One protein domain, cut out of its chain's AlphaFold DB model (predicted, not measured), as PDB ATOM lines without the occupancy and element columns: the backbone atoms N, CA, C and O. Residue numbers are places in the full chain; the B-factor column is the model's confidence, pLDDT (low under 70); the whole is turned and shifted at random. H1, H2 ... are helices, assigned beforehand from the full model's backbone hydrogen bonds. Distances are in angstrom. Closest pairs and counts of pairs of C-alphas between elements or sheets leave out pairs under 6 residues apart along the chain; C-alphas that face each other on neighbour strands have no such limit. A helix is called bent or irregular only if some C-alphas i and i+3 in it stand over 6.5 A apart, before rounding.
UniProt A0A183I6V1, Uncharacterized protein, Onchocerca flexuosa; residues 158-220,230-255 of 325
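This is residues 158 to 220 and 230 to 255 of the 325 residues of an uncharacterized protein of Onchocerca flexuosa (UniProt A0A183I6V1). Three helices cross one another steeply, their centres making a triangle, while the long stretch 178 to 193 folds back beside H2 to its first residue. Residues 190 to 196, of which 194 to 196 belong to H2, stick out. The printed part has 89 residues, in order H1, H2, H3 with no named strand: all helix, compact, radius of gyration of the C-alphas 13.5 A, spans 45 by 36 by 20 A.

Find C-alpha 158 at (-14.926, 46.958, -49.596); H1 runs from there to 177, 29.0 A. H2, residues 194 to 215, spans 31.3 A. H3, residues 237 to 251, spans 21.7 A, ending at (-21.097, 35.670, -49.558); it is only just irregular, C-alphas 247 and 250 being 6.8 A apart.

H1 touches H2, closest C-alphas Ile 167 and Ala 204, 6.2 A, at a steep tilt of 47 degrees, the same way. H1 touches H3, closest C-alphas Ser 168 and Lys 241, 5.9 A, at a steep 43 degrees, opposite ways. H2, with residues 207 to 211 alone, touches residues 240 to 244 of H3, closest C-alphas Cys 207 and Leu 244, 6.4 A. Every O i to N i+4 pair is within hydrogen-bond range in H1 and H2, 9 of 11 in H3.

The farthest C-alphas, Asn 190 and Arg 220, are 47.8 A apart. Look for the cut: residues 221 to 229 are not printed, and C-alphas 220 and 230 are 13.4 A apart. H1 to H2 is a long link. Confidence is under 70 at 186 to 194, 217 to 220, 230 to 232 and 253 to 255.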
ATOM      1  N   LYS A 158     -14.934  45.627 -50.225       82.12
ATOM      2  CA  LYS A 158     -14.926  46.958 -49.596       82.12
ATOM      3  C   LYS A 158     -16.247  47.673 -49.838       82.12
ATOM      4  O   LYS A 158     -16.818  48.213 -48.888       82.12
ATOM      5  N   TRP A 159     -16.743  47.629 -51.073       84.81
ATOM      6  CA  TRP A 159     -18.079  48.113 -51.416       84.81
ATOM      7  C   TRP A 159     -19.149  47.379 -50.603       84.81
ATOM      8  O   TRP A 159     -19.968  48.021 -49.945       84.81
ATOM      9  N   THR A 160     -19.069  46.044 -50.535       81.56
ATOM     10  CA  THR A 160     -20.001  45.212 -49.754       81.56
ATOM     11  C   THR A 160     -20.088  45.661 -48.295       81.56
ATOM     12  O   THR A 160     -21.171  45.860 -47.743       81.56
ATOM     13  N   VAL A 161     -18.930  45.831 -47.653       84.56
ATOM     14  CA  VAL A 161     -18.834  46.202 -46.240       84.56
ATOM     15  C   VAL A 161     -19.317  47.636 -46.007       84.56
ATOM     16  O   VAL A 161     -19.965  47.885 -44.988       84.56
ATOM     17  N   ALA A 162     -19.059  48.568 -46.928       86.12
ATOM     18  CA  ALA A 162     -19.583  49.932 -46.856       86.12
ATOM     19  C   ALA A 162     -21.118  49.965 -46.981       86.12
ATOM     20  O   ALA A 162     -21.788  50.614 -46.175       86.12
ATOM     21  N   GLU A 163     -21.682  49.202 -47.919       86.69
ATOM     22  CA  GLU A 163     -23.127  49.138 -48.149       86.69
ATOM     23  C   GLU A 163     -23.857  48.506 -46.952       86.69
ATOM     24  O   GLU A 163     -24.812  49.085 -46.428       86.69
ATOM     25  N   ILE A 164     -23.337  47.394 -46.409       87.75
ATOM     26  CA  ILE A 164     -23.838  46.780 -45.164       87.75
ATOM     27  C   ILE A 164     -23.793  47.777 -43.997       87.75
ATOM     28  O   ILE A 164     -24.709  47.802 -43.170       87.75
ATOM     29  N   GLN A 165     -22.751  48.610 -43.899       87.69
ATOM     30  CA  GLN A 165     -22.663  49.626 -42.851       87.69
ATOM     31  C   GLN A 165     -23.729  50.717 -43.015       87.69
ATOM     32  O   GLN A 165     -24.405  51.013 -42.027       87.69
ATOM     33  N   SER A 166     -23.930  51.247 -44.224       87.50
ATOM     34  CA  SER A 166     -24.998  52.214 -44.536       87.50
ATOM     35  C   SER A 166     -26.383  51.651 -44.186       87.50
ATOM     36  O   SER A 166     -27.118  52.209 -43.367       87.50
ATOM     37  N   ILE A 167     -26.691  50.459 -44.699       87.56
ATOM     38  CA  ILE A 167     -27.939  49.733 -44.446       87.56
ATOM     39  C   ILE A 167     -28.149  49.469 -42.946       87.56
ATOM     40  O   ILE A 167     -29.254  49.633 -42.430       87.56
ATOM     41  N   SER A 168     -27.098  49.107 -42.203       86.75
ATOM     42  CA  SER A 168     -27.207  48.862 -40.758       86.75
ATOM     43  C   SER A 168     -27.613  50.105 -39.959       86.75
ATOM     44  O   SER A 168     -28.306  49.976 -38.950       86.75
ATOM     45  N   GLU A 169     -27.212  51.300 -40.403       87.81
ATOM     46  CA  GLU A 169     -27.579  52.568 -39.766       87.81
ATOM     47  C   GLU A 169     -29.045  52.897 -40.029       87.81
ATOM     48  O   GLU A 169     -29.780  53.211 -39.091       87.81
ATOM     49  N   GLN A 170     -29.501  52.709 -41.268       86.44
ATOM     50  CA  GLN A 170     -30.911  52.840 -41.635       86.44
ATOM     51  C   GLN A 170     -31.788  51.868 -40.826       86.44
ATOM     52  O   GLN A 170     -32.731  52.298 -40.162       86.44
ATOM     53  N   ILE A 171     -31.419  50.580 -40.767       86.62
ATOM     54  CA  ILE A 171     -32.089  49.558 -39.942       86.62
ATOM     55  C   ILE A 171     -32.118  49.957 -38.462       86.62
ATOM     56  O   ILE A 171     -33.142  49.784 -37.801       86.62
ATOM     57  N   TRP A 172     -31.012  50.467 -37.912       86.38
ATOM     58  CA  TRP A 172     -30.944  50.858 -36.502       86.38
ATOM     59  C   TRP A 172     -31.843  52.057 -36.189       86.38
ATOM     60  O   TRP A 172     -32.497  52.081 -35.143       86.38
ATOM     61  N   ASN A 173     -31.916  53.022 -37.104       85.25
ATOM     62  CA  ASN A 173     -32.791  54.185 -36.998       85.25
ATOM     63  C   ASN A 173     -34.270  53.771 -37.087       85.25
ATOM     64  O   ASN A 173     -35.042  54.127 -36.196       85.25
ATOM     65  N   LEU A 174     -34.641  52.934 -38.066       84.19
ATOM     66  CA  LEU A 174     -35.991  52.365 -38.217       84.19
ATOM     67  C   LEU A 174     -36.411  51.510 -37.004       84.19
ATOM     68  O   LEU A 174     -37.528  51.626 -36.499       84.19
ATOM     69  N   ALA A 175     -35.505  50.686 -36.470       80.56
ATOM     70  CA  ALA A 175     -35.765  49.890 -35.268       80.56
ATOM     71  C   ALA A 175     -35.947  50.771 -34.018       80.56
ATOM     72  O   ALA A 175     -36.753  50.451 -33.139       80.56
ATOM     73  N   SER A 176     -35.225  51.892 -33.948       78.31
ATOM     74  CA  SER A 176     -35.306  52.872 -32.861       78.31
ATOM     75  C   SER A 176     -36.588  53.719 -32.938       78.31
ATOM     76  O   SER A 176     -37.183  54.011 -31.900       78.31
ATOM     77  N   SER A 177     -37.071  54.049 -34.144       80.31
ATOM     78  CA  SER A 177     -38.368  54.708 -34.386       80.31
ATOM     79  C   SER A 177     -39.574  53.752 -34.341       80.31
ATOM     80  O   SER A 177     -40.715  54.212 -34.383       80.31
ATOM     81  N   LYS A 178     -39.342  52.434 -34.206       75.38
ATOM     82  CA  LYS A 178     -40.349  51.351 -34.285       75.38
ATOM     83  C   LYS A 178     -41.094  51.293 -35.629       75.38
ATOM     84  O   LYS A 178     -42.248  50.868 -35.679       75.38
ATOM     85  N   GLN A 179     -40.441  51.718 -36.704       76.38
ATOM     86  CA  GLN A 179     -40.957  51.640 -38.070       76.38
ATOM     87  C   GLN A 179     -40.708  50.248 -38.687       76.38
ATOM     88  O   GLN A 179     -39.886  49.483 -38.168       76.38
ATOM     89  N   PRO A 180     -41.425  49.873 -39.766       71.75
ATOM     90  CA  PRO A 180     -41.123  48.654 -40.508       71.75
ATOM     91  C   PRO A 180     -39.675  48.665 -41.014       71.75
ATOM     92  O   PRO A 180     -39.150  49.688 -41.444       71.75
ATOM     93  N   LEU A 181     -39.028  47.499 -40.950       73.38
ATOM     94  CA  LEU A 181     -37.688  47.281 -41.492       73.38
ATOM     95  C   LEU A 181     -37.789  46.997 -42.992       73.38
ATOM     96  O   LEU A 181     -37.730  45.841 -43.421       73.38
ATOM     97  N   GLU A 182     -38.002  48.065 -43.746       70.88
ATOM     98  CA  GLU A 182     -38.019  48.116 -45.204       70.88
ATOM     99  C   GLU A 182     -37.123  49.278 -45.627       70.88
ATOM    100  O   GLU A 182     -37.281  50.402 -45.151       70.88
ATOM    101  N   ILE A 183     -36.137  48.975 -46.470       75.69
ATOM    102  CA  ILE A 183     -35.219  49.953 -47.044       75.69
ATOM    103  C   ILE A 183     -35.554  50.035 -48.523       75.69
ATOM    104  O   ILE A 183     -35.437  49.045 -49.239       75.69
ATOM    105  N   LEU A 184     -35.981  51.220 -48.944       70.94
ATOM    106  CA  LEU A 184     -36.090  51.585 -50.346       70.94
ATOM    107  C   LEU A 184     -34.767  52.226 -50.746       70.94
ATOM    108  O   LEU A 184     -34.323  53.185 -50.110       70.94
ATOM    109  N   ILE A 185     -34.131  51.670 -51.767       71.12
ATOM    110  CA  ILE A 185     -32.888  52.204 -52.315       71.12
ATOM    111  C   ILE A 185     -33.254  53.283 -53.329       71.12
ATOM    112  O   ILE A 185     -34.232  53.145 -54.059       71.12
ATOM    113  N   SER A 186     -32.527  54.399 -53.308       64.12
ATOM    114  CA  SER A 186     -32.844  55.540 -54.163       64.12
ATOM    115  C   SER A 186     -32.425  55.251 -55.599       64.12
ATOM    116  O   SER A 186     -31.231  55.130 -55.880       64.12
ATOM    117  N   ASP A 187     -33.403  55.194 -56.499       53.38
ATOM    118  CA  ASP A 187     -33.187  55.190 -57.942       53.38
ATOM    119  C   ASP A 187     -32.756  56.596 -58.394       53.38
ATOM    120  O   ASP A 187     -33.570  57.377 -58.881       53.38
ATOM    121  N   ASP A 188     -31.478  56.946 -58.217       55.16
ATOM    122  CA  ASP A 188     -30.869  58.078 -58.926       55.16
ATOM    123  C   ASP A 188     -30.402  57.586 -60.313       55.16
ATOM    124  O   ASP A 188     -29.334  56.970 -60.422       55.16
ATOM    125  N   PRO A 189     -31.160  57.843 -61.401       54.31
ATOM    126  CA  PRO A 189     -30.947  57.200 -62.705       54.31
ATOM    127  C   PRO A 189     -29.676  57.665 -63.431       54.31
ATOM    128  O   PRO A 189     -29.346  57.144 -64.492       54.31
ATOM    129  N   ASN A 190     -28.963  58.652 -62.884       54.50
ATOM    130  CA  ASN A 190     -27.842  59.321 -63.544       54.50
ATOM    131  C   ASN A 190     -26.462  58.718 -63.221       54.50
ATOM    132  O   ASN A 190     -25.469  59.212 -63.751       54.50
ATOM    133  N   VAL A 191     -26.360  57.734 -62.312       54.50
ATOM    134  CA  VAL A 191     -25.052  57.284 -61.773       54.50
ATOM    135  C   VAL A 191     -24.908  55.759 -61.637       54.50
ATOM    136  O   VAL A 191     -23.785  55.268 -61.556       54.50
ATOM    137  N   ILE A 192     -26.002  54.992 -61.592       58.31
ATOM    138  CA  ILE A 192     -25.974  53.593 -61.133       58.31
ATOM    139  C   ILE A 192     -26.461  52.645 -62.238       58.31
ATOM    140  O   ILE A 192     -27.508  52.882 -62.840       58.31
ATOM    141  N   THR A 193     -25.728  51.556 -62.502       62.66
ATOM    142  CA  THR A 193     -26.176  50.535 -63.463       62.66
ATOM    143  C   THR A 193     -27.381  49.762 -62.913       62.66
ATOM    144  O   THR A 193     -27.518  49.581 -61.701       62.66
ATOM    145  N   SER A 194     -28.253  49.241 -63.787       68.31
ATOM    146  CA  SER A 194     -29.413  48.437 -63.347       68.31
ATOM    147  C   SER A 194     -29.005  47.223 -62.493       68.31
ATOM    148  O   SER A 194     -29.732  46.832 -61.579       68.31
ATOM    149  N   GLN A 195     -27.816  46.668 -62.742       71.25
ATOM    150  CA  GLN A 195     -27.241  45.561 -61.979       71.25
ATOM    151  C   GLN A 195     -26.807  45.985 -60.568       71.25
ATOM    152  O   GLN A 195     -27.095  45.275 -59.604       71.25
ATOM    153  N   ASP A 196     -26.179  47.154 -60.415       71.94
ATOM    154  CA  ASP A 196     -25.778  47.676 -59.103       71.94
ATOM    155  C   ASP A 196     -26.990  47.972 -58.209       71.94
ATOM    156  O   ASP A 196     -26.953  47.681 -57.013       71.94
ATOM    157  N   ILE A 197     -28.087  48.504 -58.769       77.38
ATOM    158  CA  ILE A 197     -29.335  48.743 -58.019       77.38
ATOM    159  C   ILE A 197     -29.895  47.413 -57.491       77.38
ATOM    160  O   ILE A 197     -30.166  47.288 -56.295       77.38
ATOM    161  N   GLN A 198     -29.990  46.390 -58.349       77.62
ATOM    162  CA  GLN A 198     -30.429  45.046 -57.950       77.62
ATOM    163  C   GLN A 198     -29.516  44.443 -56.872       77.62
ATOM    164  O   GLN A 198     -30.000  43.888 -55.884       77.62
ATOM    165  N   MET A 199     -28.197  44.593 -57.017       78.38
ATOM    166  CA  MET A 199     -27.211  44.099 -56.056       78.38
ATOM    167  C   MET A 199     -27.362  44.770 -54.684       78.38
ATOM    168  O   MET A 199     -27.415  44.075 -53.665       78.38
ATOM    169  N   ARG A 200     -27.506  46.102 -54.641       81.69
ATOM    170  CA  ARG A 200     -27.796  46.838 -53.400       81.69
ATOM    171  C   ARG A 200     -29.109  46.365 -52.770       81.69
ATOM    172  O   ARG A 200     -29.140  46.126 -51.562       81.69
ATOM    173  N   GLN A 201     -30.163  46.177 -53.570       84.19
ATOM    174  CA  GLN A 201     -31.480  45.747 -53.086       84.19
ATOM    175  C   GLN A 201     -31.407  44.366 -52.422       84.19
ATOM    176  O   GLN A 201     -31.861  44.200 -51.291       84.19
ATOM    177  N   VAL A 202     -30.724  43.405 -53.051       83.00
ATOM    178  CA  VAL A 202     -30.485  42.068 -52.485       83.00
ATOM    179  C   VAL A 202     -29.733  42.137 -51.145       83.00
ATOM    180  O   VAL A 202     -30.082  41.421 -50.198       83.00
ATOM    181  N   VAL A 203     -28.729  43.016 -51.017       84.12
ATOM    182  CA  VAL A 203     -28.007  43.234 -49.748       84.12
ATOM    183  C   VAL A 203     -28.920  43.864 -48.687       84.12
ATOM    184  O   VAL A 203     -28.913  43.415 -47.534       84.12
ATOM    185  N   ALA A 204     -29.734  44.859 -49.050       86.06
ATOM    186  CA  ALA A 204     -30.674  45.529 -48.150       86.06
ATOM    187  C   ALA A 204     -31.773  44.593 -47.641       86.06
ATOM    188  O   ALA A 204     -31.992  44.516 -46.428       86.06
ATOM    189  N   ASP A 205     -32.397  43.816 -48.525       84.44
ATOM    190  CA  ASP A 205     -33.414  42.828 -48.166       84.44
ATOM    191  C   ASP A 205     -32.844  41.780 -47.210       84.44
ATOM    192  O   ASP A 205     -33.433  41.495 -46.161       84.44
ATOM    193  N   ARG A 206     -31.643  41.264 -47.495       83.38
ATOM    194  CA  ARG A 206     -30.994  40.277 -46.628       83.38
ATOM    195  C   ARG A 206     -30.598  40.858 -45.271       83.38
ATOM    196  O   ARG A 206     -30.752  40.180 -44.250       83.38
ATOM    197  N   CYS A 207     -30.140  42.107 -45.219       86.38
ATOM    198  CA  CYS A 207     -29.900  42.795 -43.953       86.38
ATOM    199  C   CYS A 207     -31.202  42.991 -43.164       86.38
ATOM    200  O   CYS A 207     -31.231  42.727 -41.959       86.38
ATOM    201  N   CYS A 208     -32.291  43.379 -43.835       84.44
ATOM    202  CA  CYS A 208     -33.619  43.501 -43.244       84.44
ATOM    203  C   CYS A 208     -34.138  42.156 -42.717       84.44
ATOM    204  O   CYS A 208     -34.678  42.116 -41.613       84.44
ATOM    205  N   GLU A 209     -33.932  41.035 -43.416       83.50
ATOM    206  CA  GLU A 209     -34.260  39.697 -42.904       83.50
ATOM    207  C   GLU A 209     -33.505  39.362 -41.612       83.50
ATOM    208  O   GLU A 209     -34.104  38.909 -40.630       83.50
ATOM    209  N   ILE A 210     -32.181  39.563 -41.604       82.75
ATOM    210  CA  ILE A 210     -31.332  39.267 -40.445       82.75
ATOM    211  C   ILE A 210     -31.738  40.171 -39.276       82.75
ATOM    212  O   ILE A 210     -31.933  39.682 -38.165       82.75
ATOM    213  N   ALA A 211     -31.970  41.461 -39.521       83.94
ATOM    214  CA  ALA A 211     -32.456  42.400 -38.517       83.94
ATOM    215  C   ALA A 211     -33.847  42.020 -37.981       83.94
ATOM    216  O   ALA A 211     -34.036  41.969 -36.765       83.94
ATOM    217  N   LYS A 212     -34.799  41.647 -38.851       82.31
ATOM    218  CA  LYS A 212     -36.119  41.115 -38.461       82.31
ATOM    219  C   LYS A 212     -35.976  39.880 -37.556       82.31
ATOM    220  O   LYS A 212     -36.765  39.730 -36.627       82.31
ATOM    221  N   ARG A 213     -34.971  39.016 -37.761       78.88
ATOM    222  CA  ARG A 213     -34.659  37.884 -36.854       78.88
ATOM    223  C   ARG A 213     -34.008  38.343 -35.538       78.88
ATOM    224  O   ARG A 213     -34.381  37.833 -34.489       78.88
ATOM    225  N   CYS A 214     -33.103  39.321 -35.573       78.31
ATOM    226  CA  CYS A 214     -32.423  39.885 -34.399       78.31
ATOM    227  C   CYS A 214     -33.342  40.680 -33.452       78.31
ATOM    228  O   CYS A 214     -33.117  40.687 -32.242       78.31
ATOM    229  N   PHE A 215     -34.349  41.379 -33.985       76.81
ATOM    230  CA  PHE A 215     -35.272  42.210 -33.201       76.81
ATOM    231  C   PHE A 215     -36.566  41.490 -32.787       76.81
ATOM    232  O   PHE A 215     -37.261  41.979 -31.898       76.81
ATOM    233  N   LYS A 216     -36.882  40.320 -33.365       74.06
ATOM    234  CA  LYS A 216     -37.960  39.446 -32.868       74.06
ATOM    235  C   LYS A 216     -37.607  38.932 -31.470       74.06
ATOM    236  O   LYS A 216     -36.558  38.325 -31.269       74.06
ATOM    237  N   ASP A 217     -38.490  39.164 -30.499       55.28
ATOM    238  CA  ASP A 217     -38.220  38.828 -29.100       55.28
ATOM    239  C   ASP A 217     -38.068  37.315 -28.884       55.28
ATOM    240  O   ASP A 217     -39.014  36.531 -29.007       55.28
ATOM    241  N   VAL A 218     -36.857  36.899 -28.497       54.59
ATOM    242  CA  VAL A 218     -36.513  35.502 -28.202       54.59
ATOM    243  C   VAL A 218     -37.041  35.101 -26.819       54.59
ATOM    244  O   VAL A 218     -36.295  34.856 -25.871       54.59
ATOM    245  N   GLY A 219     -38.364  34.998 -26.712       52.81
ATOM    246  CA  GLY A 219     -39.037  34.396 -25.561       52.81
ATOM    247  C   GLY A 219     -38.963  32.862 -25.531       52.81
ATOM    248  O   GLY A 219     -39.222  32.275 -24.484       52.81
ATOM    249  N   ARG A 220     -38.626  32.196 -26.655       50.34
ATOM    250  CA  ARG A 220     -38.861  30.744 -26.836       50.34
ATOM    251  C   ARG A 220     -37.677  29.838 -27.216       50.34
ATOM    252  O   ARG A 220     -37.829  28.634 -27.064       50.34
ATOM    253  N   SER A 230     -26.845  32.409 -33.444       48.09
ATOM    254  CA  SER A 230     -26.811  33.190 -32.200       48.09
ATOM    255  C   SER A 230     -27.042  34.695 -32.427       48.09
ATOM    256  O   SER A 230     -26.291  35.548 -31.951       48.09
ATOM    257  N   CYS A 231     -28.129  35.033 -33.127       55.38
ATOM    258  CA  CYS A 231     -28.645  36.396 -33.264       55.38
ATOM    259  C   CYS A 231     -29.248  36.873 -31.932       55.38
ATOM    260  O   CYS A 231     -30.462  36.903 -31.740       55.38
ATOM    261  N   SER A 232     -28.381  37.226 -30.982       65.12
ATOM    262  CA  SER A 232     -28.796  37.959 -29.786       65.12
ATOM    263  C   SER A 232     -29.265  39.365 -30.171       65.12
ATOM    264  O   SER A 232     -28.685  39.993 -31.057       65.12
ATOM    265  N   ARG A 233     -30.319  39.861 -29.507       75.88
ATOM    266  CA  ARG A 233     -30.887  41.189 -29.778       75.88
ATOM    267  C   ARG A 233     -29.799  42.267 -29.628       75.88
ATOM    268  O   ARG A 233     -29.264  42.406 -28.521       75.88
ATOM    269  N   PRO A 234     -29.456  43.019 -30.692       80.50
ATOM    270  CA  PRO A 234     -28.359  43.978 -30.657       80.50
ATOM    271  C   PRO A 234     -28.694  45.131 -29.709       80.50
ATOM    272  O   PRO A 234     -29.796  45.679 -29.735       80.50
ATOM    273  N   ARG A 235     -27.732  45.496 -28.858       80.69
ATOM    274  CA  ARG A 235     -27.868  46.576 -27.861       80.69
ATOM    275  C   ARG A 235     -27.343  47.926 -28.353       80.69
ATOM    276  O   ARG A 235     -27.551  48.934 -27.690       80.69
ATOM    277  N   ASN A 236     -26.620  47.934 -29.469       84.56
ATOM    278  CA  ASN A 236     -25.990  49.104 -30.076       84.56
ATOM    279  C   ASN A 236     -25.862  48.854 -31.592       84.56
ATOM    280  O   ASN A 236     -25.659  47.706 -31.998       84.56
ATOM    281  N   LEU A 237     -25.907  49.913 -32.401       84.31
ATOM    282  CA  LEU A 237     -25.556  49.927 -33.823       84.31
ATOM    283  C   LEU A 237     -24.274  49.131 -34.128       84.31
ATOM    284  O   LEU A 237     -24.268  48.321 -35.048       84.31
ATOM    285  N   LEU A 238     -23.214  49.281 -33.324       86.12
ATOM    286  CA  LEU A 238     -21.962  48.523 -33.503       86.12
ATOM    287  C   LEU A 238     -22.160  47.000 -33.408       86.12
ATOM    288  O   LEU A 238     -21.497  46.236 -34.105       86.12
ATOM    289  N   GLN A 239     -23.089  46.537 -32.566       84.62
ATOM    290  CA  GLN A 239     -23.419  45.111 -32.479       84.62
ATOM    291  C   GLN A 239     -24.244  44.658 -33.683       84.62
ATOM    292  O   GLN A 239     -24.017  43.559 -34.178       84.62
ATOM    293  N   LEU A 240     -25.160  45.497 -34.181       85.69
ATOM    294  CA  LEU A 240     -25.899  45.213 -35.411       85.69
ATOM    295  C   LEU A 240     -24.948  45.117 -36.617       85.69
ATOM    296  O   LEU A 240     -25.009  44.117 -37.327       85.69
ATOM    297  N   LYS A 241     -24.027  46.080 -36.784       87.44
ATOM    298  CA  LYS A 241     -22.959  46.063 -37.804       87.44
ATOM    299  C   LYS A 241     -22.185  44.746 -37.781       87.44
ATOM    300  O   LYS A 241     -22.179  44.025 -38.773       87.44
ATOM    301  N   ASN A 242     -21.639  44.374 -36.622       84.56
ATOM    302  CA  ASN A 242     -20.860  43.140 -36.475       84.56
ATOM    303  C   ASN A 242     -21.684  41.865 -36.738       84.56
ATOM    304  O   ASN A 242     -21.144  40.889 -37.254       84.56
ATOM    305  N   ILE A 243     -22.975  41.841 -36.381       84.81
ATOM    306  CA  ILE A 243     -23.860  40.697 -36.662       84.81
ATOM    307  C   ILE A 243     -24.149  40.591 -38.162       84.81
ATOM    308  O   ILE A 243     -24.033  39.496 -38.708       84.81
ATOM    309  N   LEU A 244     -24.500  41.697 -38.825       86.75
ATOM    310  CA  LEU A 244     -24.783  41.720 -40.262       86.75
ATOM    311  C   LEU A 244     -23.541  41.337 -41.069       86.75
ATOM    312  O   LEU A 244     -23.601  40.388 -41.845       86.75
ATOM    313  N   GLN A 245     -22.403  41.984 -40.799       85.69
ATOM    314  CA  GLN A 245     -21.127  41.692 -41.448       85.69
ATOM    315  C   GLN A 245     -20.752  40.211 -41.283       85.69
ATOM    316  O   GLN A 245     -20.538  39.525 -42.272       85.69
ATOM    317  N   LYS A 246     -20.792  39.656 -40.061       84.06
ATOM    318  CA  LYS A 246     -20.461  38.239 -39.810       84.06
ATOM    319  C   LYS A 246     -21.426  37.234 -40.460       84.06
ATOM    320  O   LYS A 246     -21.031  36.106 -40.740       84.06
ATOM    321  N   GLN A 247     -22.700  37.583 -40.635       81.44
ATOM    322  CA  GLN A 247     -23.665  36.703 -41.311       81.44
ATOM    323  C   GLN A 247     -23.549  36.784 -42.835       81.44
ATOM    324  O   GLN A 247     -23.843  35.800 -43.512       81.44
ATOM    325  N   LEU A 248     -23.117  37.932 -43.362       80.50
ATOM    326  CA  LEU A 248     -22.961  38.169 -44.794       80.50
ATOM    327  C   LEU A 248     -21.565  37.841 -45.330       80.50
ATOM    328  O   LEU A 248     -21.446  37.600 -46.525       80.50
ATOM    329  N   SER A 249     -20.544  37.759 -44.470       79.62
ATOM    330  CA  SER A 249     -19.150  37.519 -44.873       79.62
ATOM    331  C   SER A 249     -18.980  36.266 -45.732       79.62
ATOM    332  O   SER A 249     -18.270  36.291 -46.727       79.62
ATOM    333  N   LYS A 250     -19.784  35.229 -45.477       73.56
ATOM    334  CA  LYS A 250     -19.878  34.004 -46.291       73.56
ATOM    335  C   LYS A 250     -20.184  34.207 -47.783       73.56
ATOM    336  O   LYS A 250     -20.041  33.255 -48.542       73.56
ATOM    337  N   TYR A 251     -20.679  35.376 -48.185       70.44
ATOM    338  CA  TYR A 251     -21.097  35.670 -49.558       70.44
ATOM    339  C   TYR A 251     -20.130  36.595 -50.314       70.44
ATOM    340  O   TYR A 251     -20.323  36.780 -51.515       70.44
ATOM    341  N   TYR A 252     -19.125  37.164 -49.633       71.31
ATOM    342  CA  TYR A 252     -18.152  38.104 -50.217       71.31
ATOM    343  C   TYR A 252     -16.695  37.898 -49.739       71.31
ATOM    344  O   TYR A 252     -15.774  38.370 -50.396       71.31
ATOM    345  N   GLU A 253     -16.441  37.184 -48.633       66.31
ATOM    346  CA  GLU A 253     -15.093  36.729 -48.258       66.31
ATOM    347  C   GLU A 253     -14.699  35.542 -49.149       66.31
ATOM    348  O   GLU A 253     -14.976  34.380 -48.838       66.31
ATOM    349  N   SER A 254     -14.035  35.827 -50.266       55.97
ATOM    350  CA  SER A 254     -13.507  34.809 -51.172       55.97
ATOM    351  C   SER A 254     -12.418  33.946 -50.505       55.97
ATOM    352  O   SER A 254     -11.451  34.437 -49.917       55.97
ATOM    353  N   ASN A 255     -12.595  32.624 -50.604       52.69
ATOM    354  CA  ASN A 255     -11.635  31.517 -50.434       52.69
ATOM    355  C   ASN A 255     -10.851  31.362 -49.106       52.69
ATOM    356  O   ASN A 255     -10.319  30.283 -48.834       52.69
TER     357      ASN A 255